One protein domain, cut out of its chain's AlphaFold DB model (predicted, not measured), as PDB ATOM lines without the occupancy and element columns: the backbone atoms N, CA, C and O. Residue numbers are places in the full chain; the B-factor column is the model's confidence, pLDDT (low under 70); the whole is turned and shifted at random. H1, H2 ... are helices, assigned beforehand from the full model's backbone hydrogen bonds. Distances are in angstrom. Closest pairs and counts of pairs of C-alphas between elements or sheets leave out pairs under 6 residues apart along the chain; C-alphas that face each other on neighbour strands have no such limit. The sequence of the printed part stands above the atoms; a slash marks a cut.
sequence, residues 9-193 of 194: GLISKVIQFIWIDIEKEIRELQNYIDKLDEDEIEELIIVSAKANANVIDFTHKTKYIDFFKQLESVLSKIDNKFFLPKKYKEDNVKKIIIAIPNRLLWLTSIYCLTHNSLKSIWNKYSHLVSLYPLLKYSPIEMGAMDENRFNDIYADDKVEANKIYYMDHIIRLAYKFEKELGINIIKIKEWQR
ATOM      1  N   GLY A   9      -6.815  -8.029 187.531       39.84
ATOM      2  CA  GLY A   9      -7.068  -8.413 186.138       39.84
ATOM      3  C   GLY A   9      -8.554  -8.385 185.755       39.84
ATOM      4  O   GLY A   9      -8.902  -7.904 184.676       39.84
ATOM      5  N   LEU A  10      -9.440  -8.843 186.647       53.22
ATOM      6  CA  LEU A  10     -10.894  -8.767 186.457       53.22
ATOM      7  C   LEU A  10     -11.409  -7.324 186.510       53.22
ATOM      8  O   LEU A  10     -12.133  -6.911 185.607       53.22
ATOM      9  N   ILE A  11     -10.992  -6.537 187.507       54.38
ATOM     10  CA  ILE A  11     -11.384  -5.122 187.633       54.38
ATOM     11  C   ILE A  11     -10.905  -4.317 186.414       54.38
ATOM     12  O   ILE A  11     -11.679  -3.547 185.851       54.38
ATOM     13  N   SER A  12      -9.674  -4.545 185.948       54.69
ATOM     14  CA  SER A  12      -9.117  -3.903 184.748       54.69
ATOM     15  C   SER A  12      -9.936  -4.219 183.490       54.69
ATOM     16  O   SER A  12     -10.328  -3.302 182.768       54.69
ATOM     17  N   LYS A  13     -10.296  -5.493 183.264       56.19
ATOM     18  CA  LYS A  13     -11.151  -5.898 182.132       56.19
ATOM     19  C   LYS A  13     -12.565  -5.321 182.214       56.19
ATOM     20  O   LYS A  13     -13.090  -4.882 181.196       56.19
ATOM     21  N   VAL A  14     -13.171  -5.283 183.404       59.50
ATOM     22  CA  VAL A  14     -14.491  -4.660 183.614       59.50
ATOM     23  C   VAL A  14     -14.436  -3.159 183.322       59.50
ATOM     24  O   VAL A  14     -15.327  -2.640 182.657       59.50
ATOM     25  N   ILE A  15     -13.375  -2.466 183.745       59.19
ATOM     26  CA  ILE A  15     -13.162  -1.056 183.399       59.19
ATOM     27  C   ILE A  15     -13.010  -0.902 181.880       59.19
ATOM     28  O   ILE A  15     -13.748  -0.117 181.296       59.19
ATOM     29  N   GLN A  16     -12.137  -1.669 181.219       56.72
ATOM     30  CA  GLN A  16     -11.952  -1.602 179.759       56.72
ATOM     31  C   GLN A  16     -13.258  -1.835 178.983       56.72
ATOM     32  O   GLN A  16     -13.572  -1.064 178.080       56.72
ATOM     33  N   PHE A  17     -14.057  -2.833 179.372       58.91
ATOM     34  CA  PHE A  17     -15.362  -3.097 178.760       58.91
ATOM     35  C   PHE A  17     -16.318  -1.902 178.924       58.91
ATOM     36  O   PHE A  17     -16.943  -1.464 177.964       58.91
ATOM     37  N   ILE A  18     -16.366  -1.303 180.119       60.25
ATOM     38  CA  ILE A  18     -17.198  -0.123 180.399       60.25
ATOM     39  C   ILE A  18     -16.707   1.126 179.645       60.25
ATOM     40  O   ILE A  18     -17.521   1.978 179.304       60.25
ATOM     41  N   TRP A  19     -15.411   1.258 179.357       57.75
ATOM     42  CA  TRP A  19     -14.915   2.337 178.494       57.75
ATOM     43  C   TRP A  19     -15.367   2.153 177.038       57.75
ATOM     44  O   TRP A  19     -15.871   3.108 176.449       57.75
ATOM     45  N   ILE A  20     -15.281   0.931 176.499       60.44
ATOM     46  CA  ILE A  20     -15.764   0.597 175.147       60.44
ATOM     47  C   ILE A  20     -17.283   0.823 175.030       60.44
ATOM     48  O   ILE A  20     -17.730   1.391 174.030       60.44
ATOM     49  N   ASP A  21     -18.065   0.458 176.058       78.88
ATOM     50  CA  ASP A  21     -19.497   0.793 176.152       78.88
ATOM     51  C   ASP A  21     -19.711   2.311 175.984       78.88
ATOM     52  O   ASP A  21     -20.469   2.745 175.122       78.88
ATOM     53  N   ILE A  22     -19.028   3.138 176.786       82.81
ATOM     54  CA  ILE A  22     -19.235   4.597 176.795       82.81
ATOM     55  C   ILE A  22     -18.831   5.242 175.466       82.81
ATOM     56  O   ILE A  22     -19.538   6.121 174.978       82.81
ATOM     57  N   GLU A  23     -17.749   4.793 174.830       85.06
ATOM     58  CA  GLU A  23     -17.362   5.275 173.498       85.06
ATOM     59  C   GLU A  23     -18.384   4.914 172.410       85.06
ATOM     60  O   GLU A  23     -18.491   5.625 171.409       85.06
ATOM     61  N   LYS A  24     -19.130   3.813 172.563       89.62
ATOM     62  CA  LYS A  24     -20.248   3.470 171.671       89.62
ATOM     63  C   LYS A  24     -21.437   4.398 171.906       89.62
ATOM     64  O   LYS A  24     -21.954   4.959 170.948       89.62
ATOM     65  N   GLU A  25     -21.821   4.612 173.162       89.88
ATOM     66  CA  GLU A  25     -22.930   5.504 173.537       89.88
ATOM     67  C   GLU A  25     -22.661   6.969 173.112       89.88
ATOM     68  O   GLU A  25     -23.575   7.651 172.652       89.88
ATOM     69  N   ILE A  26     -21.405   7.442 173.175       89.12
ATOM     70  CA  ILE A  26     -20.992   8.760 172.643       89.12
ATOM     71  C   ILE A  26     -21.163   8.825 171.121       89.12
ATOM     72  O   ILE A  26     -21.734   9.791 170.621       89.12
ATOM     73  N   ARG A  27     -20.718   7.799 170.384       90.88
ATOM     74  CA  ARG A  27     -20.905   7.727 168.923       90.88
ATOM     75  C   ARG A  27     -22.380   7.664 168.531       90.88
ATOM     76  O   ARG A  27     -22.780   8.276 167.549       90.88
ATOM     77  N   GLU A  28     -23.209   6.970 169.311       91.25
ATOM     78  CA  GLU A  28     -24.660   6.980 169.111       91.25
ATOM     79  C   GLU A  28     -25.251   8.377 169.336       91.25
ATOM     80  O   GLU A  28     -26.037   8.817 168.503       91.25
ATOM     81  N   LEU A  29     -24.841   9.108 170.381       92.81
ATOM     82  CA  LEU A  29     -25.252  10.504 170.595       92.81
ATOM     83  C   LEU A  29     -24.808  11.435 169.458       92.81
ATOM     84  O   LEU A  29     -25.616  12.246 169.010       92.81
ATOM     85  N   GLN A  30     -23.580  11.291 168.953       92.69
ATOM     86  CA  GLN A  30     -23.087  12.043 167.790       92.69
ATOM     87  C   GLN A  30     -23.991  11.828 166.564       92.69
ATOM     88  O   GLN A  30     -24.488  12.802 166.012       92.69
ATOM     89  N   ASN A  31     -24.386  10.584 166.259       93.00
ATOM     90  CA  ASN A  31     -25.334  10.284 165.171       93.00
ATOM     91  C   ASN A  31     -26.737  10.921 165.325       93.00
ATOM     92  O   ASN A  31     -27.527  10.892 164.371       93.00
ATOM     93  N   TYR A  32     -27.115  11.403 166.516       93.50
ATOM     94  CA  TYR A  32     -28.307  12.241 166.701       93.50
ATOM     95  C   TYR A  32     -27.968  13.724 166.561       93.50
ATOM     96  O   TYR A  32     -28.698  14.423 165.867       93.50
ATOM     97  N   ILE A  33     -26.869  14.186 167.169       92.38
ATOM     98  CA  ILE A  33     -26.389  15.575 167.089       92.38
ATOM     99  C   ILE A  33     -26.179  15.997 165.628       92.38
ATOM    100  O   ILE A  33     -26.664  17.055 165.245       92.38
ATOM    101  N   ASP A  34     -25.582  15.139 164.798       92.12
ATOM    102  CA  ASP A  34     -25.310  15.379 163.370       92.12
ATOM    103  C   ASP A  34     -26.584  15.538 162.509       92.12
ATOM    104  O   ASP A  34     -26.511  15.919 161.342       92.12
ATOM    105  N   LYS A  35     -27.767  15.225 163.059       91.56
ATOM    106  CA  LYS A  35     -29.080  15.419 162.412       91.56
ATOM    107  C   LYS A  35     -29.806  16.671 162.904       91.56
ATOM    108  O   LYS A  35     -30.897  16.969 162.412       91.56
ATOM    109  N   LEU A  36     -29.276  17.346 163.920       91.06
ATOM    110  CA  LEU A  36     -29.868  18.559 164.467       91.06
ATOM    111  C   LEU A  36     -29.350  19.767 163.700       91.06
ATOM    112  O   LEU A  36     -28.190  19.830 163.312       91.06
ATOM    113  N   ASP A  37     -30.244  20.723 163.495       87.12
ATOM    114  CA  ASP A  37     -29.909  21.969 162.828       87.12
ATOM    115  C   ASP A  37     -29.363  22.947 163.878       87.12
ATOM    116  O   ASP A  37     -29.966  23.116 164.946       87.12
ATOM    117  N   GLU A  38     -28.177  23.498 163.614       81.06
ATOM    118  CA  GLU A  38     -27.445  24.357 164.546       81.06
ATOM    119  C   GLU A  38     -28.143  25.700 164.771       81.06
ATOM    120  O   GLU A  38     -28.196  26.160 165.917       81.06
ATOM    121  N   ASP A  39     -28.721  26.258 163.708       76.31
ATOM    122  CA  ASP A  39     -29.396  27.554 163.691       76.31
ATOM    123  C   ASP A  39     -30.799  27.412 164.308       76.31
ATOM    124  O   ASP A  39     -31.226  28.240 165.113       76.31
ATOM    125  N   GLU A  40     -31.489  26.291 164.052       82.62
ATOM    126  CA  GLU A  40     -32.761  25.969 164.720       82.62
ATOM    127  C   GLU A  40     -32.565  25.750 166.237       82.62
ATOM    128  O   GLU A  40     -33.406  26.172 167.030       82.62
ATOM    129  N   ILE A  41     -31.463  25.128 166.694       84.06
ATOM    130  CA  ILE A  41     -31.158  25.017 168.144       84.06
ATOM    131  C   ILE A  41     -31.059  26.406 168.785       84.06
ATOM    132  O   ILE A  41     -31.553  26.625 169.893       84.06
ATOM    133  N   GLU A  42     -30.380  27.316 168.101       78.75
ATOM    134  CA  GLU A  42     -30.132  28.687 168.519       78.75
ATOM    135  C   GLU A  42     -31.423  29.510 168.582       78.75
ATOM    136  O   GLU A  42     -31.729  30.075 169.639       78.75
ATOM    137  N   GLU A  43     -32.239  29.475 167.524       78.12
ATOM    138  CA  GLU A  43     -33.569  30.094 167.484       78.12
ATOM    139  C   GLU A  43     -34.429  29.623 168.667       78.12
ATOM    140  O   GLU A  43     -35.035  30.430 169.376       78.12
ATOM    141  N   LEU A  44     -34.431  28.320 168.954       83.12
ATOM    142  CA  LEU A  44     -35.194  27.740 170.060       83.12
ATOM    143  C   LEU A  44     -34.736  28.268 171.437       83.12
ATOM    144  O   LEU A  44     -35.562  28.545 172.319       83.12
ATOM    145  N   ILE A  45     -33.436  28.473 171.646       80.38
ATOM    146  CA  ILE A  45     -32.938  29.067 172.896       80.38
ATOM    147  C   ILE A  45     -33.344  30.544 172.992       80.38
ATOM    148  O   ILE A  45     -33.825  30.970 174.047       80.38
ATOM    149  N   ILE A  46     -33.235  31.302 171.895       76.50
ATOM    150  CA  ILE A  46     -33.656  32.711 171.806       76.50
ATOM    151  C   ILE A  46     -35.153  32.854 172.121       76.50
ATOM    152  O   ILE A  46     -35.538  33.689 172.945       76.50
ATOM    153  N   VAL A  47     -36.001  32.024 171.505       77.50
ATOM    154  CA  VAL A  47     -37.457  32.000 171.725       77.50
ATOM    155  C   VAL A  47     -37.777  31.678 173.185       77.50
ATOM    156  O   VAL A  47     -38.576  32.383 173.800       77.50
ATOM    157  N   SER A  48     -37.108  30.687 173.780       78.56
ATOM    158  CA  SER A  48     -37.303  30.327 175.196       78.56
ATOM    159  C   SER A  48     -36.915  31.446 176.157       78.56
ATOM    160  O   SER A  48     -37.610  31.677 177.148       78.56
ATOM    161  N   ALA A  49     -35.817  32.149 175.871       76.56
ATOM    162  CA  ALA A  49     -35.367  33.282 176.667       76.56
ATOM    163  C   ALA A  49     -36.382  34.435 176.602       76.56
ATOM    164  O   ALA A  49     -36.844  34.900 177.644       76.56
ATOM    165  N   LYS A  50     -36.804  34.833 175.392       72.00
ATOM    166  CA  LYS A  50     -37.821  35.882 175.176       72.00
ATOM    167  C   LYS A  50     -39.173  35.535 175.813       72.00
ATOM    168  O   LYS A  50     -39.840  36.417 176.349       72.00
ATOM    169  N   ALA A  51     -39.579  34.265 175.777       69.56
ATOM    170  CA  ALA A  51     -40.871  33.812 176.292       69.56
ATOM    171  C   ALA A  51     -40.982  33.826 177.830       69.56
ATOM    172  O   ALA A  51     -42.098  33.728 178.342       69.56
ATOM    173  N   ASN A  52     -39.860  33.924 178.565       60.66
ATOM    174  CA  ASN A  52     -39.723  34.151 180.020       60.66
ATOM    175  C   ASN A  52     -40.558  33.250 180.979       60.66
ATOM    176  O   ASN A  52     -40.539  33.436 182.194       60.66
ATOM    177  N   ALA A  53     -41.280  32.252 180.467       53.06
ATOM    178  CA  ALA A  53     -42.066  31.277 181.225       53.06
ATOM    179  C   ALA A  53     -42.484  30.085 180.352       53.06
ATOM    180  O   ALA A  53     -42.342  28.942 180.794       53.06
ATOM    181  N   ASN A  54     -42.957  30.358 179.130       59.81
ATOM    182  CA  ASN A  54     -43.469  29.346 178.209       59.81
ATOM    183  C   ASN A  54     -42.303  28.570 177.587       59.81
ATOM    184  O   ASN A  54     -41.581  29.078 176.732       59.81
ATOM    185  N   VAL A  55     -42.113  27.338 178.056       67.81
ATOM    186  CA  VAL A  55     -41.152  26.392 177.482       67.81
ATOM    187  C   VAL A  55     -41.659  25.958 176.108       67.81
ATOM    188  O   VAL A  55     -42.864  25.790 175.923       67.81
ATOM    189  N   ILE A  56     -40.744  25.792 175.152       76.50
ATOM    190  CA  ILE A  56     -41.078  25.357 173.794       76.50
ATOM    191  C   ILE A  56     -41.859  24.045 173.816       76.50
ATOM    192  O   ILE A  56     -41.461  23.084 174.475       76.50
ATOM    193  N   ASP A  57     -42.910  23.987 173.002       80.94
ATOM    194  CA  ASP A  57     -43.514  22.720 172.628       80.94
ATOM    195  C   ASP A  57     -42.597  21.946 171.663       80.94
ATOM    196  O   ASP A  57     -42.398  22.325 170.506       80.94
ATOM    197  N   PHE A  58     -42.030  20.844 172.152       83.69
ATOM    198  CA  PHE A  58     -41.217  19.934 171.349       83.69
ATOM    199  C   PHE A  58     -42.035  18.826 170.667       83.69
ATOM    200  O   PHE A  58     -41.446  18.043 169.928       83.69
ATOM    201  N   THR A  59     -43.359  18.745 170.855       81.12
ATOM    202  CA  THR A  59     -44.211  17.617 170.410       81.12
ATOM    203  C   THR A  59     -44.035  17.256 168.932       81.12
ATOM    204  O   THR A  59     -44.012  16.076 168.581       81.12
ATOM    205  N   HIS A  60     -43.839  18.252 168.064       80.88
ATOM    206  CA  HIS A  60     -43.623  18.061 166.622       80.88
ATOM    207  C   HIS A  60     -42.143  18.128 166.188       80.88
ATOM    208  O   HIS A  60     -41.827  17.993 165.008       80.88
ATOM    209  N   LYS A  61     -41.215  18.285 167.137       87.81
ATOM    210  CA  LYS A  61     -39.760  18.400 166.942       87.81
ATOM    211  C   LYS A  61     -39.070  17.049 167.181       87.81
ATOM    212  O   LYS A  61     -38.203  16.909 168.043       87.81
ATOM    213  N   THR A  62     -39.458  16.042 166.394       89.75
ATOM    214  CA  THR A  62     -39.056  14.626 166.553       89.75
ATOM    215  C   THR A  62     -37.546  14.418 166.677       89.75
ATOM    216  O   THR A  62     -37.114  13.784 167.635       89.75
ATOM    217  N   LYS A  63     -36.733  15.028 165.798       93.38
ATOM    218  CA  LYS A  63     -35.258  14.925 165.843       93.38
ATOM    219  C   LYS A  63     -34.665  15.322 167.208       93.38
ATOM    220  O   LYS A  63     -33.748  14.666 167.696       93.38
ATOM    221  N   TYR A  64     -35.241  16.335 167.861       92.69
ATOM    222  CA  TYR A  64     -34.836  16.790 169.194       92.69
ATOM    223  C   TYR A  64     -35.334  15.857 170.298       92.69
ATOM    224  O   TYR A  64     -34.561  15.497 171.182       92.69
ATOM    225  N   ILE A  65     -36.596  15.415 170.223       92.88
ATOM    226  CA  ILE A  65     -37.151  14.412 171.144       92.88
ATOM    227  C   ILE A  65     -36.292  13.141 171.149       92.88
ATOM    228  O   ILE A  65     -36.008  12.599 172.217       92.88
ATOM    229  N   ASP A  66     -35.870  12.665 169.980       94.00
ATOM    230  CA  ASP A  66     -35.076  11.442 169.861       94.00
ATOM    231  C   ASP A  66     -33.662  11.624 170.434       94.00
ATOM    232  O   ASP A  66     -33.187  10.746 171.157       94.00
ATOM    233  N   PHE A  67     -33.041  12.795 170.242       95.44
ATOM    234  CA  PHE A  67     -31.816  13.163 170.961       95.44
ATOM    235  C   PHE A  67     -32.019  13.158 172.490       95.44
ATOM    236  O   PHE A  67     -31.233  12.532 173.204       95.44
ATOM    237  N   PHE A  68     -33.076  13.796 173.013       95.00
ATOM    238  CA  PHE A  68     -33.326  13.847 174.462       95.00
ATOM    239  C   PHE A  68     -33.579  12.454 175.055       95.00
ATOM    240  O   PHE A  68     -33.058  12.145 176.125       95.00
ATOM    241  N   LYS A  69     -34.313  11.584 174.347       93.69
ATOM    242  CA  LYS A  69     -34.526  10.178 174.736       93.69
ATOM    243  C   LYS A  69     -33.233   9.368 174.721       93.69
ATOM    244  O   LYS A  69     -33.006   8.584 175.642       93.69
ATOM    245  N   GLN A  70     -32.374   9.545 173.711       94.44
ATOM    246  CA  GLN A  70     -31.067   8.888 173.688       94.44
ATOM    247  C   GLN A  70     -30.219   9.366 174.870       94.44
ATOM    248  O   GLN A  70     -29.665   8.539 175.586       94.44
ATOM    249  N   LEU A  71     -30.159  10.675 175.128       95.31
ATOM    250  CA  LEU A  71     -29.413  11.237 176.254       95.31
ATOM    251  C   LEU A  71     -29.922  10.711 177.604       95.31
ATOM    252  O   LEU A  71     -29.123  10.283 178.436       95.31
ATOM    253  N   GLU A  72     -31.241  10.663 177.799       94.25
ATOM    254  CA  GLU A  72     -31.865  10.055 178.978       94.25
ATOM    255  C   GLU A  72     -31.470   8.580 179.131       94.25
ATOM    256  O   GLU A  72     -31.048   8.168 180.212       94.25
ATOM    257  N   SER A  73     -31.541   7.799 178.050       92.44
ATOM    258  CA  SER A  73     -31.158   6.383 178.026       92.44
ATOM    259  C   SER A  73     -29.685   6.185 178.402       92.44
ATOM    260  O   SER A  73     -29.375   5.399 179.299       92.44
ATOM    261  N   VAL A  74     -28.772   6.949 177.791       91.69
ATOM    262  CA  VAL A  74     -27.324   6.901 178.055       91.69
ATOM    263  C   VAL A  74     -27.023   7.220 179.521       91.69
ATOM    264  O   VAL A  74     -26.332   6.454 180.198       91.69
ATOM    265  N   LEU A  75     -27.564   8.323 180.046       91.81
ATOM    266  CA  LEU A  75     -27.329   8.732 181.432       91.81
ATOM    267  C   LEU A  75     -27.968   7.748 182.430       91.81
ATOM    268  O   LEU A  75     -27.340   7.405 183.434       91.81
ATOM    269  N   SER A  76     -29.152   7.208 182.120       90.75
ATOM    270  CA  SER A  76     -29.818   6.163 182.916       90.75
ATOM    271  C   SER A  76     -29.002   4.872 182.978       90.75
ATOM    272  O   SER A  76     -28.848   4.296 184.055       90.75
ATOM    273  N   LYS A  77     -28.426   4.417 181.854       88.44
ATOM    274  CA  LYS A  77     -27.529   3.244 181.815       88.44
ATOM    275  C   LYS A  77     -26.320   3.425 182.737       88.44
ATOM    276  O   LYS A  77     -25.888   2.459 183.364       88.44
ATOM    277  N   ILE A  78     -25.766   4.637 182.830       86.50
ATOM    278  CA  ILE A  78     -24.626   4.935 183.713       86.50
ATOM    279  C   ILE A  78     -25.070   4.960 185.178       86.50
ATOM    280  O   ILE A  78     -24.428   4.331 186.026       86.50
ATOM    281  N   ASP A  79     -26.167   5.650 185.489       84.69
ATOM    282  CA  ASP A  79     -26.606   5.808 186.875       84.69
ATOM    283  C   ASP A  79     -27.120   4.493 187.484       84.69
ATOM    284  O   ASP A  79     -26.808   4.172 188.635       84.69
ATOM    285  N   ASN A  80     -27.791   3.656 186.690       84.81
ATOM    286  CA  ASN A  80     -28.327   2.365 187.130       84.81
ATOM    287  C   ASN A  80     -27.267   1.258 187.310       84.81
ATOM    288  O   ASN A  80     -27.574   0.218 187.893       84.81
ATOM    289  N   LYS A  81     -26.003   1.451 186.889       80.06
ATOM    290  CA  LYS A  81     -24.896   0.504 187.165       80.06
ATOM    291  C   LYS A  81     -24.528   0.540 188.663       80.06
ATOM    292  O   LYS A  81     -23.565   1.188 189.066       80.06
ATOM    293  N   PHE A  82     -25.318  -0.123 189.516       63.88
ATOM    294  CA  PHE A  82     -25.233  -0.075 190.992       63.88
ATOM    295  C   PHE A  82     -23.839  -0.405 191.555       63.88
ATOM    296  O   PHE A  82     -23.396   0.226 192.508       63.88
ATOM    297  N   PHE A  83     -23.125  -1.339 190.925       72.81
ATOM    298  CA  PHE A  83     -21.782  -1.775 191.320       72.81
ATOM    299  C   PHE A  83     -20.658  -0.770 190.997       72.81
ATOM    300  O   PHE A  83     -19.527  -0.970 191.439       72.81
ATOM    301  N   LEU A  84     -20.922   0.296 190.228       72.06
ATOM    302  CA  LEU A  84     -19.919   1.326 189.949       72.06
ATOM    303  C   LEU A  84     -19.824   2.341 191.101       72.06
ATOM    304  O   LEU A  84     -20.832   2.978 191.426       72.06
ATOM    305  N   PRO A  85     -18.623   2.583 191.668       79.25
ATOM    306  CA  PRO A  85     -18.432   3.648 192.646       79.25
ATOM    307  C   PRO A  85     -18.797   5.017 192.057       79.25
ATOM    308  O   PRO A  85     -18.535   5.276 190.881       79.25
ATOM    309  N   LYS A  86     -19.343   5.914 192.891       82.56
ATOM    310  CA  LYS A  86     -19.863   7.239 192.494       82.56
ATOM    311  C   LYS A  86     -18.939   7.999 191.527       82.56
ATOM    312  O   LYS A  86     -19.404   8.442 190.481       82.56
ATOM    313  N   LYS A  87     -17.634   8.047 191.823       81.94
ATOM    314  CA  LYS A  87     -16.623   8.703 190.979       81.94
ATOM    315  C   LYS A  87     -16.608   8.179 189.534       81.94
ATOM    316  O   LYS A  87     -16.574   8.976 188.612       81.94
ATOM    317  N   TYR A  88     -16.703   6.865 189.314       82.50
ATOM    318  CA  TYR A  88     -16.718   6.296 187.957       82.50
ATOM    319  C   TYR A  88     -17.997   6.639 187.185       82.50
ATOM    320  O   TYR A  88     -17.962   6.744 185.959       82.50
ATOM    321  N   LYS A  89     -19.128   6.826 187.880       84.81
ATOM    322  CA  LYS A  89     -20.359   7.328 187.254       84.81
ATOM    323  C   LYS A  89     -20.186   8.783 186.830       84.81
ATOM    324  O   LYS A  89     -20.466   9.104 185.683       84.81
ATOM    325  N   GLU A  90     -19.664   9.630 187.717       85.69
ATOM    326  CA  GLU A  90     -19.371  11.041 187.428       85.69
ATOM    327  C   GLU A  90     -18.343  11.201 186.298       85.69
ATOM    328  O   GLU A  90     -18.595  11.959 185.369       85.69
ATOM    329  N   ASP A  91     -17.244  10.439 186.307       82.44
ATOM    330  CA  ASP A  91     -16.225  10.460 185.250       82.44
ATOM    331  C   ASP A  91     -16.809  10.056 183.882       82.44
ATOM    332  O   ASP A  91     -16.449  10.636 182.858       82.44
ATOM    333  N   ASN A  92     -17.737   9.092 183.842       86.62
ATOM    334  CA  ASN A  92     -18.394   8.685 182.598       86.62
ATOM    335  C   ASN A  92     -19.473   9.677 182.145       86.62
ATOM    336  O   ASN A  92     -19.476  10.043 180.972       86.62
ATOM    337  N   VAL A  93     -20.326  10.184 183.043       89.62
ATOM    338  CA  VAL A  93     -21.285  11.255 182.708       89.62
ATOM    339  C   VAL A  93     -20.548  12.502 182.223       89.62
ATOM    340  O   VAL A  93     -20.947  13.095 181.227       89.62
ATOM    341  N   LYS A  94     -19.421  12.865 182.841       85.12
ATOM    342  CA  LYS A  94     -18.590  13.994 182.411       85.12
ATOM    343  C   LYS A  94     -18.102  13.844 180.965       85.12
ATOM    344  O   LYS A  94     -18.105  14.835 180.244       85.12
ATOM    345  N   LYS A  95     -17.737  12.635 180.513       85.69
ATOM    346  CA  LYS A  95     -17.405  12.383 179.094       85.69
ATOM    347  C   LYS A  95     -18.608  12.610 178.177       85.69
ATOM    348  O   LYS A  95     -18.443  13.250 177.146       85.69
ATOM    349  N   ILE A  96     -19.797  12.133 178.567       88.12
ATOM    350  CA  ILE A  96     -21.044  12.370 177.817       88.12
ATOM    351  C   ILE A  96     -21.316  13.876 177.693       88.12
ATOM    352  O   ILE A  96     -21.502  14.369 176.589       88.12
ATOM    353  N   ILE A  97     -21.279  14.618 178.806       86.94
ATOM    354  CA  ILE A  97     -21.553  16.063 178.824       86.94
ATOM    355  C   ILE A  97     -20.527  16.854 177.998       86.94
ATOM    356  O   ILE A  97     -20.919  17.749 177.260       86.94
ATOM    357  N   ILE A  98     -19.234  16.508 178.064       81.56
ATOM    358  CA  ILE A  98     -18.179  17.158 177.258       81.56
ATOM    359  C   ILE A  98     -18.348  16.889 175.752       81.56
ATOM    360  O   ILE A  98     -17.953  17.724 174.943       81.56
ATOM    361  N   ALA A  99     -18.937  15.754 175.364       84.44
ATOM    362  CA  ALA A  99     -19.189  15.420 173.961       84.44
ATOM    363  C   ALA A  99     -20.406  16.150 173.350       84.44
ATOM    364  O   ALA A  99     -20.617  16.062 172.142       84.44
ATOM    365  N   ILE A 100     -21.206  16.860 174.154       86.25
ATOM    366  CA  ILE A 100     -22.407  17.574 173.701       86.25
ATOM    367  C   ILE A 100     -22.079  19.070 173.520       86.25
ATOM    368  O   ILE A 100     -21.575  19.698 174.452       86.25
ATOM    369  N   PRO A 101     -22.398  19.693 172.365       84.38
ATOM    370  CA  PRO A 101     -22.196  21.127 172.158       84.38
ATOM    371  C   PRO A 101     -22.925  21.988 173.201       84.38
ATOM    372  O   PRO A 101     -24.078  21.720 173.535       84.38
ATOM    373  N   ASN A 102     -22.312  23.088 173.651       79.75
ATOM    374  CA  ASN A 102     -22.882  23.944 174.707       79.75
ATOM    375  C   ASN A 102     -24.320  24.414 174.413       79.75
ATOM    376  O   ASN A 102     -25.166  24.357 175.302       79.75
ATOM    377  N   ARG A 103     -24.643  24.811 173.172       80.50
ATOM    378  CA  ARG A 103     -26.020  25.166 172.759       80.50
ATOM    379  C   ARG A 103     -27.022  24.019 172.975       80.50
ATOM    380  O   ARG A 103     -28.144  24.240 173.411       80.50
ATOM    381  N   LEU A 104     -26.596  22.775 172.780       88.62
ATOM    382  CA  LEU A 104     -27.406  21.588 173.039       88.62
ATOM    383  C   LEU A 104     -27.551  21.304 174.540       88.62
ATOM    384  O   LEU A 104     -28.612  20.849 174.959       88.62
ATOM    385  N   LEU A 105     -26.559  21.644 175.372       87.69
ATOM    386  CA  LEU A 105     -26.702  21.636 176.837       87.69
ATOM    387  C   LEU A 105     -27.717  22.695 177.316       87.69
ATOM    388  O   LEU A 105     -28.517  22.412 178.214       87.69
ATOM    389  N   TRP A 106     -27.735  23.880 176.691       87.88
ATOM    390  CA  TRP A 106     -28.766  24.905 176.910       87.88
ATOM    391  C   TRP A 106     -30.155  24.381 176.521       87.88
ATOM    392  O   TRP A 106     -31.056  24.382 177.358       87.88
ATOM    393  N   LEU A 107     -30.322  23.850 175.305       89.62
ATOM    394  CA  LEU A 107     -31.602  23.314 174.825       89.62
ATOM    395  C   LEU A 107     -32.095  22.111 175.652       89.62
ATOM    396  O   LEU A 107     -33.281  22.011 175.956       89.62
ATOM    397  N   THR A 108     -31.184  21.244 176.101       92.50
ATOM    398  CA  THR A 108     -31.498  20.152 177.039       92.50
ATOM    399  C   THR A 108     -31.986  20.696 178.381       92.50
ATOM    400  O   THR A 108     -32.954  20.190 178.940       92.50
ATOM    401  N   SER A 109     -31.368  21.766 178.886       90.69
ATOM    402  CA  SER A 109     -31.799  22.406 180.133       90.69
ATOM    403  C   SER A 109     -33.178  23.067 179.989       90.69
ATOM    404  O   SER A 109     -33.985  22.970 180.909       90.69
ATOM    405  N   ILE A 110     -33.501  23.642 178.822       89.94
ATOM    406  CA  ILE A 110     -34.859  24.114 178.485       89.94
ATOM    407  C   ILE A 110     -35.858  22.949 178.544       89.94
ATOM    408  O   ILE A 110     -36.865  23.046 179.243       89.94
ATOM    409  N   TYR A 111     -35.563  21.833 177.871       91.69
ATOM    410  CA  TYR A 111     -36.416  20.637 177.851       91.69
ATOM    411  C   TYR A 111     -36.644  20.048 179.259       91.69
ATOM    412  O   TYR A 111     -37.766  19.689 179.625       91.69
ATOM    413  N   CYS A 112     -35.615  20.034 180.109       91.62
ATOM    414  CA  CYS A 112     -35.714  19.606 181.508       91.62
ATOM    415  C   CYS A 112     -36.609  20.500 182.387       91.62
ATOM    416  O   CYS A 112     -36.951  20.096 183.498       91.62
ATOM    417  N   LEU A 113     -37.025  21.694 181.946       87.38
ATOM    418  CA  LEU A 113     -38.005  22.480 182.700       87.38
ATOM    419  C   LEU A 113     -39.387  21.802 182.697       87.38
ATOM    420  O   LEU A 113     -40.009  21.741 183.760       87.38
ATOM    421  N   THR A 114     -39.824  21.231 181.566       81.81
ATOM    422  CA  THR A 114     -41.135  20.568 181.393       81.81
ATOM    423  C   THR A 114     -41.110  19.042 181.483       81.81
ATOM    424  O   THR A 114     -42.122  18.453 181.865       81.81
ATOM    425  N   HIS A 115     -40.000  18.373 181.155       80.94
ATOM    426  CA  HIS A 115     -39.968  16.909 181.019       80.94
ATOM    427  C   HIS A 115     -39.256  16.206 182.188       80.94
ATOM    428  O   HIS A 115     -38.034  16.238 182.326       80.94
ATOM    429  N   ASN A 116     -40.044  15.531 183.033       76.75
ATOM    430  CA  ASN A 116     -39.610  15.015 184.340       76.75
ATOM    431  C   ASN A 116     -38.588  13.863 184.311       76.75
ATOM    432  O   ASN A 116     -37.820  13.725 185.264       76.75
ATOM    433  N   SER A 117     -38.584  13.027 183.269       83.06
ATOM    434  CA  SER A 117     -37.762  11.811 183.210       83.06
ATOM    435  C   SER A 117     -36.268  12.143 183.131       83.06
ATOM    436  O   SER A 117     -35.507  11.810 184.044       83.06
ATOM    437  N   LEU A 118     -35.868  12.923 182.123       90.69
ATOM    438  CA  LEU A 118     -34.507  13.444 181.996       90.69
ATOM    439  C   LEU A 118     -34.153  14.418 183.135       90.69
ATOM    440  O   LEU A 118     -33.039  14.346 183.654       90.69
ATOM    441  N   LYS A 119     -35.097  15.266 183.587       92.12
ATOM    442  CA  LYS A 119     -34.888  16.264 184.662       92.12
ATOM    443  C   LYS A 119     -34.266  15.667 185.926       92.12
ATOM    444  O   LYS A 119     -33.346  16.257 186.481       92.12
ATOM    445  N   SER A 120     -34.719  14.493 186.370       90.31
ATOM    446  CA  SER A 120     -34.207  13.854 187.594       90.31
ATOM    447  C   SER A 120     -32.700  13.562 187.520       90.31
ATOM    448  O   SER A 120     -31.930  13.929 188.412       90.31
ATOM    449  N   ILE A 121     -32.256  12.960 186.413       89.62
ATOM    450  CA  ILE A 121     -30.849  12.600 186.197       89.62
ATOM    451  C   ILE A 121     -30.024  13.845 185.841       89.62
ATOM    452  O   ILE A 121     -28.891  13.986 186.304       89.62
ATOM    453  N   TRP A 122     -30.604  14.791 185.096       92.81
ATOM    454  CA  TRP A 122     -29.979  16.078 184.784       92.81
ATOM    455  C   TRP A 122     -29.656  16.873 186.055       92.81
ATOM    456  O   TRP A 122     -28.519  17.298 186.233       92.81
ATOM    457  N   ASN A 123     -30.603  16.973 186.993       91.06
ATOM    458  CA  ASN A 123     -30.411  17.642 188.283       91.06
ATOM    459  C   ASN A 123     -29.325  16.964 189.136       91.06
ATOM    460  O   ASN A 123     -28.554  17.635 189.817       91.06
ATOM    461  N   LYS A 124     -29.217  15.630 189.088       89.44
ATOM    462  CA  LYS A 124     -28.181  14.874 189.813       89.44
ATOM    463  C   LYS A 124     -26.761  15.198 189.334       89.44
ATOM    464  O   LYS A 124     -25.827  15.220 190.138       89.44
ATOM    465  N   TYR A 125     -26.605  15.469 188.041       89.06
ATOM    466  CA  TYR A 125     -25.325  15.760 187.392       89.06
ATOM    467  C   TYR A 125     -25.176  17.228 186.953       89.06
ATOM    468  O   TYR A 125     -24.228  17.562 186.245       89.06
ATOM    469  N   SER A 126     -26.052  18.121 187.422       86.06
ATOM    470  CA  SER A 126     -26.105  19.544 187.050       86.06
ATOM    471  C   SER A 126     -24.784  20.285 187.284       86.06
ATOM    472  O   SER A 126     -24.401  21.158 186.511       86.06
ATOM    473  N   HIS A 127     -24.045  19.886 188.321       82.56
ATOM    474  CA  HIS A 127     -22.725  20.403 188.681       82.56
ATOM    475  C   HIS A 127     -21.614  20.061 187.664       82.56
ATOM    476  O   HIS A 127     -20.535  20.648 187.723       82.56
ATOM    477  N   LEU A 128     -21.860  19.118 186.745       83.44
ATOM    478  CA  LEU A 128     -20.984  18.792 185.613       83.44
ATOM    479  C   LEU A 128     -21.369  19.561 184.337       83.44
ATOM    480  O   LEU A 128     -20.567  19.629 183.406       83.44
ATOM    481  N   VAL A 129     -22.577  20.136 184.280       81.19
ATOM    482  CA  VAL A 129     -23.090  20.876 183.122       81.19
ATOM    483  C   VAL A 129     -22.557  22.305 183.164       81.19
ATOM    484  O   VAL A 129     -22.934  23.103 184.019       81.19
ATOM    485  N   SER A 130     -21.686  22.654 182.216       73.38
ATOM    486  CA  SER A 130     -21.198  24.025 182.068       73.38
ATOM    487  C   SER A 130     -21.968  24.738 180.962       73.38
ATOM    488  O   SER A 130     -21.632  24.629 179.785       73.38
ATOM    489  N   LEU A 131     -22.989  25.504 181.349       72.06
ATOM    490  CA  LEU A 131     -23.690  26.424 180.452       72.06
ATOM    491  C   LEU A 131     -22.826  27.669 180.207       72.06
ATOM    492  O   LEU A 131     -23.139  28.768 180.667       72.06
ATOM    493  N   TYR A 132     -21.704  27.486 179.501       63.81
ATOM    494  CA  TYR A 132     -20.944  28.607 178.950       63.81
ATOM    495  C   TYR A 132     -21.904  29.505 178.160       63.81
ATOM    496  O   TYR A 132     -22.788  28.979 177.468       63.81
ATOM    497  N   PRO A 133     -21.788  30.838 178.276       52.62
ATOM    498  CA  PRO A 133     -22.809  31.704 177.732       52.62
ATOM    499  C   PRO A 133     -22.715  31.689 176.210       52.62
ATOM    500  O   PRO A 133     -21.647  31.465 175.632       52.62
ATOM    501  N   LEU A 134     -23.836  31.976 175.560       54.19
ATOM    502  CA  LEU A 134     -23.934  32.126 174.112       54.19
ATOM    503  C   LEU A 134     -23.327  33.473 173.652       54.19
ATOM    504  O   LEU A 134     -23.912  34.205 172.866       54.19
ATOM    505  N   LEU A 135     -22.126  33.794 174.157       46.69
ATOM    506  CA  LEU A 135     -21.385  35.047 173.938       46.69
ATOM    507  C   LEU A 135     -21.018  35.298 172.474       46.69
ATOM    508  O   LEU A 135     -20.558  36.388 172.147       46.69
ATOM    509  N   LYS A 136     -21.168  34.290 171.608       48.12
ATOM    510  CA  LYS A 136     -20.956  34.454 170.173       48.12
ATOM    511  C   LYS A 136     -21.983  35.389 169.552       48.12
ATOM    512  O   LYS A 136     -21.608  36.089 168.627       48.12
ATOM    513  N   TYR A 137     -23.193  35.488 170.113       45.38
ATOM    514  CA  TYR A 137     -24.198  36.442 169.652       45.38
ATOM    515  C   TYR A 137     -23.820  37.870 170.022       45.38
ATOM    516  O   TYR A 137     -24.357  38.495 170.939       45.38
ATOM    517  N   SER A 138     -22.897  38.396 169.227       37.25
ATOM    518  CA  SER A 138     -22.791  39.812 168.963       37.25
ATOM    519  C   SER A 138     -24.188  40.354 168.642       37.25
ATOM    520  O   SER A 138     -24.913  39.743 167.849       37.25
ATOM    521  N   PRO A 139     -24.563  41.532 169.168       38.66
ATOM    522  CA  PRO A 139     -25.765  42.240 168.734       38.66
ATOM    523  C   PRO A 139     -25.856  42.460 167.215       38.66
ATOM    524  O   PRO A 139     -26.934  42.756 166.719       38.66
ATOM    525  N   ILE A 140     -24.734  42.334 166.495       34.91
ATOM    526  CA  ILE A 140     -24.630  42.466 165.037       34.91
ATOM    527  C   ILE A 140     -25.086  41.179 164.326       34.91
ATOM    528  O   ILE A 140     -25.796  41.256 163.332       34.91
ATOM    529  N   GLU A 141     -24.738  39.995 164.841       33.75
ATOM    530  CA  GLU A 141     -25.102  38.713 164.208       33.75
ATOM    531  C   GLU A 141     -26.597  38.408 164.388       33.75
ATOM    532  O   GLU A 141     -27.260  37.981 163.450       33.75
ATOM    533  N   MET A 142     -27.174  38.770 165.542       38.62
ATOM    534  CA  MET A 142     -28.632  38.732 165.748       38.62
ATOM    535  C   MET A 142     -29.399  39.799 164.946       38.62
ATOM    536  O   MET A 142     -30.614  39.681 164.810       38.62
ATOM    537  N   GLY A 143     -28.716  40.827 164.426       33.50
ATOM    538  CA  GLY A 143     -29.278  41.798 163.478       33.50
ATOM    539  C   GLY A 143     -29.197  41.341 162.015       33.50
ATOM    540  O   GLY A 143     -29.893  41.883 161.168       33.50
ATOM    541  N   ALA A 144     -28.393  40.317 161.707       35.19
ATOM    542  CA  ALA A 144     -28.288  39.752 160.360       35.19
ATOM    543  C   ALA A 144     -29.419  38.754 160.021       35.19
ATOM    544  O   ALA A 144     -29.547  38.333 158.870       35.19
ATOM    545  N   MET A 145     -30.263  38.388 160.995       40.41
ATOM    546  CA  MET A 145     -31.478  37.591 160.779       40.41
ATOM    547  C   MET A 145     -32.620  38.448 160.193       40.41
ATOM    548  O   MET A 145     -33.549  38.823 160.899       40.41
ATOM    549  N   ASP A 146     -32.518  38.726 158.886       40.78
ATOM    550  CA  ASP A 146     -33.514  39.330 157.973       40.78
ATOM    551  C   ASP A 146     -34.472  40.384 158.576       40.78
ATOM    552  O   ASP A 146     -35.578  40.090 159.036       40.78
ATOM    553  N   GLU A 147     -34.096  41.656 158.438       33.28
ATOM    554  CA  GLU A 147     -34.891  42.813 158.865       33.28
ATOM    555  C   GLU A 147     -36.162  43.087 158.034       33.28
ATOM    556  O   GLU A 147     -36.928  43.973 158.401       33.28
ATOM    557  N   ASN A 148     -36.484  42.311 156.988       39.31
ATOM    558  CA  ASN A 148     -37.837  42.281 156.395       39.31
ATOM    559  C   ASN A 148     -38.741  41.197 157.013       39.31
ATOM    560  O   ASN A 148     -39.936  41.135 156.714       39.31
ATOM    561  N   ARG A 149     -38.191  40.375 157.914       40.19
ATOM    562  CA  ARG A 149     -38.897  39.424 158.789       40.19
ATOM    563  C   ARG A 149     -38.849  39.830 160.270       40.19
ATOM    564  O   ARG A 149     -39.237  39.034 161.124       40.19
ATOM    565  N   PHE A 150     -38.394  41.054 160.564       33.38
ATOM    566  CA  PHE A 150     -38.200  41.558 161.926       33.38
ATOM    567  C   PHE A 150     -39.150  42.686 162.402       33.38
ATOM    568  O   PHE A 150     -39.403  42.739 163.604       33.38
ATOM    569  N   ASN A 151     -39.723  43.609 161.608       35.34
ATOM    570  CA  ASN A 151     -39.537  43.991 160.199       35.34
ATOM    571  C   ASN A 151     -39.415  45.540 160.108       35.34
ATOM    572  O   ASN A 151     -40.119  46.204 160.866       35.34
ATOM    573  N   ASP A 152     -38.632  46.122 159.179       40.44
ATOM    574  CA  ASP A 152     -38.561  47.594 158.919       40.44
ATOM    575  C   ASP A 152     -38.105  48.428 160.154       40.44
ATOM    576  O   ASP A 152     -38.388  49.618 160.287       40.44
ATOM    577  N   ILE A 153     -37.467  47.774 161.138       37.88
ATOM    578  CA  ILE A 153     -37.693  48.106 162.560       37.88
ATOM    579  C   ILE A 153     -36.615  48.974 163.244       37.88
ATOM    580  O   ILE A 153     -36.809  49.381 164.393       37.88
ATOM    581  N   TYR A 154     -35.529  49.327 162.546       41.28
ATOM    582  CA  TYR A 154     -34.459  50.190 163.072       41.28
ATOM    583  C   TYR A 154     -34.057  51.315 162.107       41.28
ATOM    584  O   TYR A 154     -32.975  51.312 161.530       41.28
ATOM    585  N   ALA A 155     -34.901  52.347 162.016       35.34
ATOM    586  CA  ALA A 155     -34.405  53.688 161.697       35.34
ATOM    587  C   ALA A 155     -33.334  54.105 162.736       35.34
ATOM    588  O   ALA A 155     -33.480  53.771 163.916       35.34
ATOM    589  N   ASP A 156     -32.294  54.821 162.290       38.00
ATOM    590  CA  ASP A 156     -30.946  55.015 162.890       38.00
ATOM    591  C   ASP A 156     -30.831  55.498 164.368       38.00
ATOM    592  O   ASP A 156     -29.734  55.720 164.883       38.00
ATOM    593  N   ASP A 157     -31.932  55.651 165.101       43.00
ATOM    594  CA  ASP A 157     -32.017  56.585 166.226       43.00
ATOM    595  C   ASP A 157     -31.816  55.969 167.635       43.00
ATOM    596  O   ASP A 157     -31.681  56.722 168.605       43.00
ATOM    597  N   LYS A 158     -31.877  54.633 167.830       45.91
ATOM    598  CA  LYS A 158     -31.970  54.013 169.190       45.91
ATOM    599  C   LYS A 158     -31.325  52.619 169.335       45.91
ATOM    600  O   LYS A 158     -31.998  51.607 169.167       45.91
ATOM    601  N   VAL A 159     -30.049  52.542 169.747       45.47
ATOM    602  CA  VAL A 159     -29.245  51.293 169.617       45.47
ATOM    603  C   VAL A 159     -28.694  50.679 170.931       45.47
ATOM    604  O   VAL A 159     -28.117  49.591 170.899       45.47
ATOM    605  N   GLU A 160     -28.893  51.283 172.111       41.16
ATOM    606  CA  GLU A 160     -28.262  50.786 173.360       41.16
ATOM    607  C   GLU A 160     -29.192  49.943 174.264       41.16
ATOM    608  O   GLU A 160     -28.823  48.847 174.691       41.16
ATOM    609  N   ALA A 161     -30.440  50.376 174.487       39.12
ATOM    610  CA  ALA A 161     -31.371  49.712 175.413       39.12
ATOM    611  C   ALA A 161     -31.763  48.273 175.002       39.12
ATOM    612  O   ALA A 161     -31.872  47.386 175.850       39.12
ATOM    613  N   ASN A 162     -31.936  48.012 173.700       40.84
ATOM    614  CA  ASN A 162     -32.415  46.713 173.211       40.84
ATOM    615  C   ASN A 162     -31.358  45.596 173.333       40.84
ATOM    616  O   ASN A 162     -31.713  44.420 173.418       40.84
ATOM    617  N   LYS A 163     -30.066  45.950 173.398       45.22
ATOM    618  CA  LYS A 163     -28.954  44.994 173.556       45.22
ATOM    619  C   LYS A 163     -28.891  44.438 174.980       45.22
ATOM    620  O   LYS A 163     -28.738  43.233 175.170       45.22
ATOM    621  N   ILE A 164     -29.085  45.315 175.967       49.56
ATOM    622  CA  ILE A 164     -29.177  44.966 177.394       49.56
ATOM    623  C   ILE A 164     -30.356  44.005 177.621       49.56
ATOM    624  O   ILE A 164     -30.206  42.961 178.251       49.56
ATOM    625  N   TYR A 165     -31.506  44.308 177.007       51.56
ATOM    626  CA  TYR A 165     -32.754  43.561 177.172       51.56
ATOM    627  C   TYR A 165     -32.660  42.065 176.813       51.56
ATOM    628  O   TYR A 165     -33.255  41.235 177.500       51.56
ATOM    629  N   TYR A 166     -31.911  41.679 175.771       57.38
ATOM    630  CA  TYR A 166     -31.756  40.258 175.419       57.38
ATOM    631  C   TYR A 166     -30.790  39.508 176.350       57.38
ATOM    632  O   TYR A 166     -31.087  38.383 176.761       57.38
ATOM    633  N   MET A 167     -29.678  40.138 176.746       66.94
ATOM    634  CA  MET A 167     -28.778  39.555 177.748       66.94
ATOM    635  C   MET A 167     -29.506  39.336 179.077       66.94
ATOM    636  O   MET A 167     -29.365  38.267 179.668       66.94
ATOM    637  N   ASP A 168     -30.369  40.268 179.492       69.75
ATOM    638  CA  ASP A 168     -31.241  40.100 180.657       69.75
ATOM    639  C   ASP A 168     -32.156  38.869 180.547       69.75
ATOM    640  O   ASP A 168     -32.353  38.171 181.542       69.75
ATOM    641  N   HIS A 169     -32.700  38.552 179.367       74.88
ATOM    642  CA  HIS A 169     -33.528  37.350 179.166       74.88
ATOM    643  C   HIS A 169     -32.725  36.050 179.255       74.88
ATOM    644  O   HIS A 169     -33.166  35.104 179.910       74.88
ATOM    645  N   ILE A 170     -31.525  36.001 178.671       75.31
ATOM    646  CA  ILE A 170     -30.624  34.841 178.802       75.31
ATOM    647  C   ILE A 170     -30.153  34.675 180.254       75.31
ATOM    648  O   ILE A 170     -30.108  33.555 180.766       75.31
ATOM    649  N   ILE A 171     -29.886  35.778 180.956       75.81
ATOM    650  CA  ILE A 171     -29.558  35.796 182.386       75.81
ATOM    651  C   ILE A 171     -30.751  35.314 183.233       75.81
ATOM    652  O   ILE A 171     -30.564  34.511 184.145       75.81
ATOM    653  N   ARG A 172     -31.989  35.725 182.928       77.12
ATOM    654  CA  ARG A 172     -33.210  35.226 183.600       77.12
ATOM    655  C   ARG A 172     -33.423  33.732 183.372       77.12
ATOM    656  O   ARG A 172     -33.722  33.015 184.327       77.12
ATOM    657  N   LEU A 173     -33.224  33.250 182.144       81.44
ATOM    658  CA  LEU A 173     -33.303  31.827 181.813       81.44
ATOM    659  C   LEU A 173     -32.227  31.021 182.561       81.44
ATOM    660  O   LEU A 173     -32.532  29.980 183.144       81.44
ATOM    661  N   ALA A 174     -31.001  31.548 182.650       78.88
ATOM    662  CA  ALA A 174     -29.938  30.990 183.481       78.88
ATOM    663  C   ALA A 174     -30.351  30.917 184.964       78.88
ATOM    664  O   ALA A 174     -30.315  29.841 185.560       78.88
ATOM    665  N   TYR A 175     -30.830  32.015 185.560       80.69
ATOM    666  CA  TYR A 175     -31.328  32.012 186.943       80.69
ATOM    667  C   TYR A 175     -32.471  31.007 187.166       80.69
ATOM    668  O   TYR A 175     -32.553  30.394 188.233       80.69
ATOM    669  N   LYS A 176     -33.328  30.777 186.160       84.75
ATOM    670  CA  LYS A 176     -34.359  29.732 186.207       84.75
ATOM    671  C   LYS A 176     -33.745  28.329 186.263       84.75
ATOM    672  O   LYS A 176     -34.186  27.524 187.078       84.75
ATOM    673  N   PHE A 177     -32.699  28.040 185.487       87.62
ATOM    674  CA  PHE A 177     -31.970  26.764 185.579       87.62
ATOM    675  C   PHE A 177     -31.224  26.587 186.907       87.62
ATOM    676  O   PHE A 177     -31.226  25.488 187.460       87.62
ATOM    677  N   GLU A 178     -30.620  27.644 187.451       85.12
ATOM    678  CA  GLU A 178     -29.991  27.599 188.780       85.12
ATOM    679  C   GLU A 178     -31.032  27.239 189.854       85.12
ATOM    680  O   GLU A 178     -30.791  26.363 190.683       85.12
ATOM    681  N   LYS A 179     -32.230  27.836 189.780       86.69
ATOM    682  CA  LYS A 179     -33.329  27.607 190.729       86.69
ATOM    683  C   LYS A 179     -34.039  26.255 190.569       86.69
ATOM    684  O   LYS A 179     -34.366  25.631 191.573       86.69
ATOM    685  N   GLU A 180     -34.342  25.826 189.343       88.06
ATOM    686  CA  GLU A 180     -35.197  24.651 189.076       88.06
ATOM    687  C   GLU A 180     -34.426  23.365 188.745       88.06
ATOM    688  O   GLU A 180     -34.964  22.267 188.915       88.06
ATOM    689  N   LEU A 181     -33.184  23.490 188.266       87.50
ATOM    690  CA  LEU A 181     -32.335  22.365 187.856       87.50
ATOM    691  C   LEU A 181     -31.053  22.243 188.696       87.50
ATOM    692  O   LEU A 181     -30.320  21.265 188.565       87.50
ATOM    693  N   GLY A 182     -30.754  23.232 189.547       83.88
ATOM    694  CA  GLY A 182     -29.527  23.263 190.341       83.88
ATOM    695  C   GLY A 182     -28.256  23.358 189.492       83.88
ATOM    696  O   GLY A 182     -27.203  22.890 189.926       83.88
ATOM    697  N   ILE A 183     -28.341  23.889 188.265       82.56
ATOM    698  CA  ILE A 183     -27.173  24.092 187.397       82.56
ATOM    699  C   ILE A 183     -26.395  25.303 187.909       82.56
ATOM    700  O   ILE A 183     -26.966  26.366 188.142       82.56
ATOM    701  N   ASN A 184     -25.084  25.153 188.091       69.25
ATOM    702  CA  ASN A 184     -24.238  26.218 188.619       69.25
ATOM    703  C   ASN A 184     -23.714  27.115 187.484       69.25
ATOM    704  O   ASN A 184     -22.979  26.657 186.610       69.25
ATOM    705  N   ILE A 185     -24.067  28.404 187.519       64.56
ATOM    706  CA  ILE A 185     -23.826  29.360 186.422       64.56
ATOM    707  C   ILE A 185     -22.966  30.555 186.879       64.56
ATOM    708  O   ILE A 185     -23.068  31.663 186.354       64.56
ATOM    709  N   ILE A 186     -22.078  30.334 187.861       52.41
ATOM    710  CA  ILE A 186     -21.166  31.353 188.431       52.41
ATOM    711  C   ILE A 186     -20.450  32.205 187.364       52.41
ATOM    712  O   ILE A 186     -20.357  33.417 187.535       52.41
ATOM    713  N   LYS A 187     -20.036  31.621 186.229       50.31
ATOM    714  CA  LYS A 187     -19.308  32.339 185.162       50.31
ATOM    715  C   LYS A 187     -20.099  33.462 184.472       50.31
ATOM    716  O   LYS A 187     -19.483  34.358 183.908       50.31
ATOM    717  N   ILE A 188     -21.437  33.459 184.522       50.62
ATOM    718  CA  ILE A 188     -22.244  34.596 184.027       50.62
ATOM    719  C   ILE A 188     -22.216  35.765 185.029       50.62
ATOM    720  O   ILE A 188     -22.237  36.927 184.630       50.62
ATOM    721  N   LYS A 189     -22.103  35.478 186.332       45.97
ATOM    722  CA  LYS A 189     -22.109  36.487 187.409       45.97
ATOM    723  C   LYS A 189     -20.798  37.281 187.483       45.97
ATOM    724  O   LYS A 189     -20.790  38.400 187.987       45.97
ATOM    725  N   GLU A 190     -19.702  36.727 186.966       45.22
ATOM    726  CA  GLU A 190     -18.394  37.395 186.895       45.22
ATOM    727  C   GLU A 190     -18.366  38.506 185.826       45.22
ATOM    728  O   GLU A 190     -17.778  39.559 186.059       45.22
ATOM    729  N   TRP A 191     -19.099  38.337 184.717       44.44
ATOM    730  CA  TRP A 191     -19.249  39.361 183.670       44.44
ATOM    731  C   TRP A 191     -20.012  40.614 184.130       44.44
ATOM    732  O   TRP A 191     -19.788  41.684 183.585       44.44
ATOM    733  N   GLN A 192     -20.864  40.525 185.158       43.19
ATOM    734  CA  GLN A 192     -21.558  41.695 185.730       43.19
ATOM    735  C   GLN A 192     -20.652  42.585 186.606       43.19
ATOM    736  O   GLN A 192     -21.123  43.561 187.186       43.19
ATOM    737  N   ARG A 193     -19.375  42.215 186.775       37.59
ATOM    738  CA  ARG A 193     -18.378  42.925 187.597       37.59
ATOM    739  C   ARG A 193     -17.191  43.454 186.784       37.59
ATOM    740  O   ARG A 193     -16.217  43.899 187.388       37.59
TER     741      ARG A 193
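Overview. This is residues 9 to 193 of the 194 residues of an uncharacterized protein of Glaesserella parasuis HPS9 (UniProt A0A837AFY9). An elongated, all-helix domain has at one end an up-and-down bundle of three helices, H1, H3 and H4, and at the other end H2 and H7 crossing each other, with H5 in the middle. Residues 9 to 14 of H1 stick out at the bundle's end, and residues 144 to 153 of a long stretch without named elements stick out at the other. The printed part has 185 residues with eight named helices, H1 to H8 in order, and no named strand. It is only just compact, close to loose, with a radius of gyration of the C-alphas of 18.9 A and spans of 72 by 36 by 25 A.

Along the chain. H1, residues 9 to 33, begins at C-alpha 9 (-7.068, -8.413, 186.138) and is 36.2 A long. H2 is residues 38 to 51, 20.2 A. H3 is residues 62 to 79, 25.4 A, and H4 is residues 86 to 98, 18.3 A. H5 is residues 102 to 114, 19.7 A, and H6 is residues 116 to 124. H7, residues 161 to 181, is 30.1 A long and ends at C-alpha 181 (-32.335, 22.365, 187.856). H8, residues 186 to 191, ends at C-alpha 191 (-19.249, 39.361, 183.670).

Arrangement. In the bundle, each helix running against the one before it, H1 touches H3 with residues 25 to 33 alone, at a shallow tilt of 12 degrees, opposite ways; the closest C-alphas, of Tyr 32 and Phe 67, are 5.6 A apart. H3 and H4 form a helical hairpin at 22 degrees, closest at the C-alphas of Ile 78 and Lys 89, 6.0 A. H6 touches H3 at a steep tilt of 48 degrees, with the C-alphas of Glu 72 and Leu 118 closest at 5.3 A. H5 and H6 touch only at the corner, closest at the C-alphas of Cys 112 and Lys 119, 4.7 A. H5 touches H2 at a steep tilt of 45 degrees, with the C-alphas of Ile 45 and Leu 107 closest at 6.2 A. H5 also touches H7, at 62 degrees, closest at the C-alphas of Ser 109 and Phe 177, 7.0 A. H2 and H7 touch about perpendicular, at 90 degrees, with the C-alphas of Ala 49 and His 169 closest at 5.1 A. H8 is close to H7 but not clearly touching it; their closest C-alphas, of Ile 171 and Ile 188, are 7.6 A apart. H1 and H7 are apart. In H1, H2, H3 and H4 every O i to N i+4 pair is within hydrogen-bond range; in H5 8 of 9 are, in H6 4 of 5, in H7 15 of 17 and in H8 1 of 2.

Size, cuts and confidence. The C-alphas farthest apart, of Gly 9 and Asp 157, are 72.4 A from each other. The printed part has no cut, and the link from H6 to H7, 36 residues, is long. The mean pLDDT of the printed part is 72.6; residues 9 to 20, 51 to 55, 82, 132 to 168 and 184 to 193 are under 70.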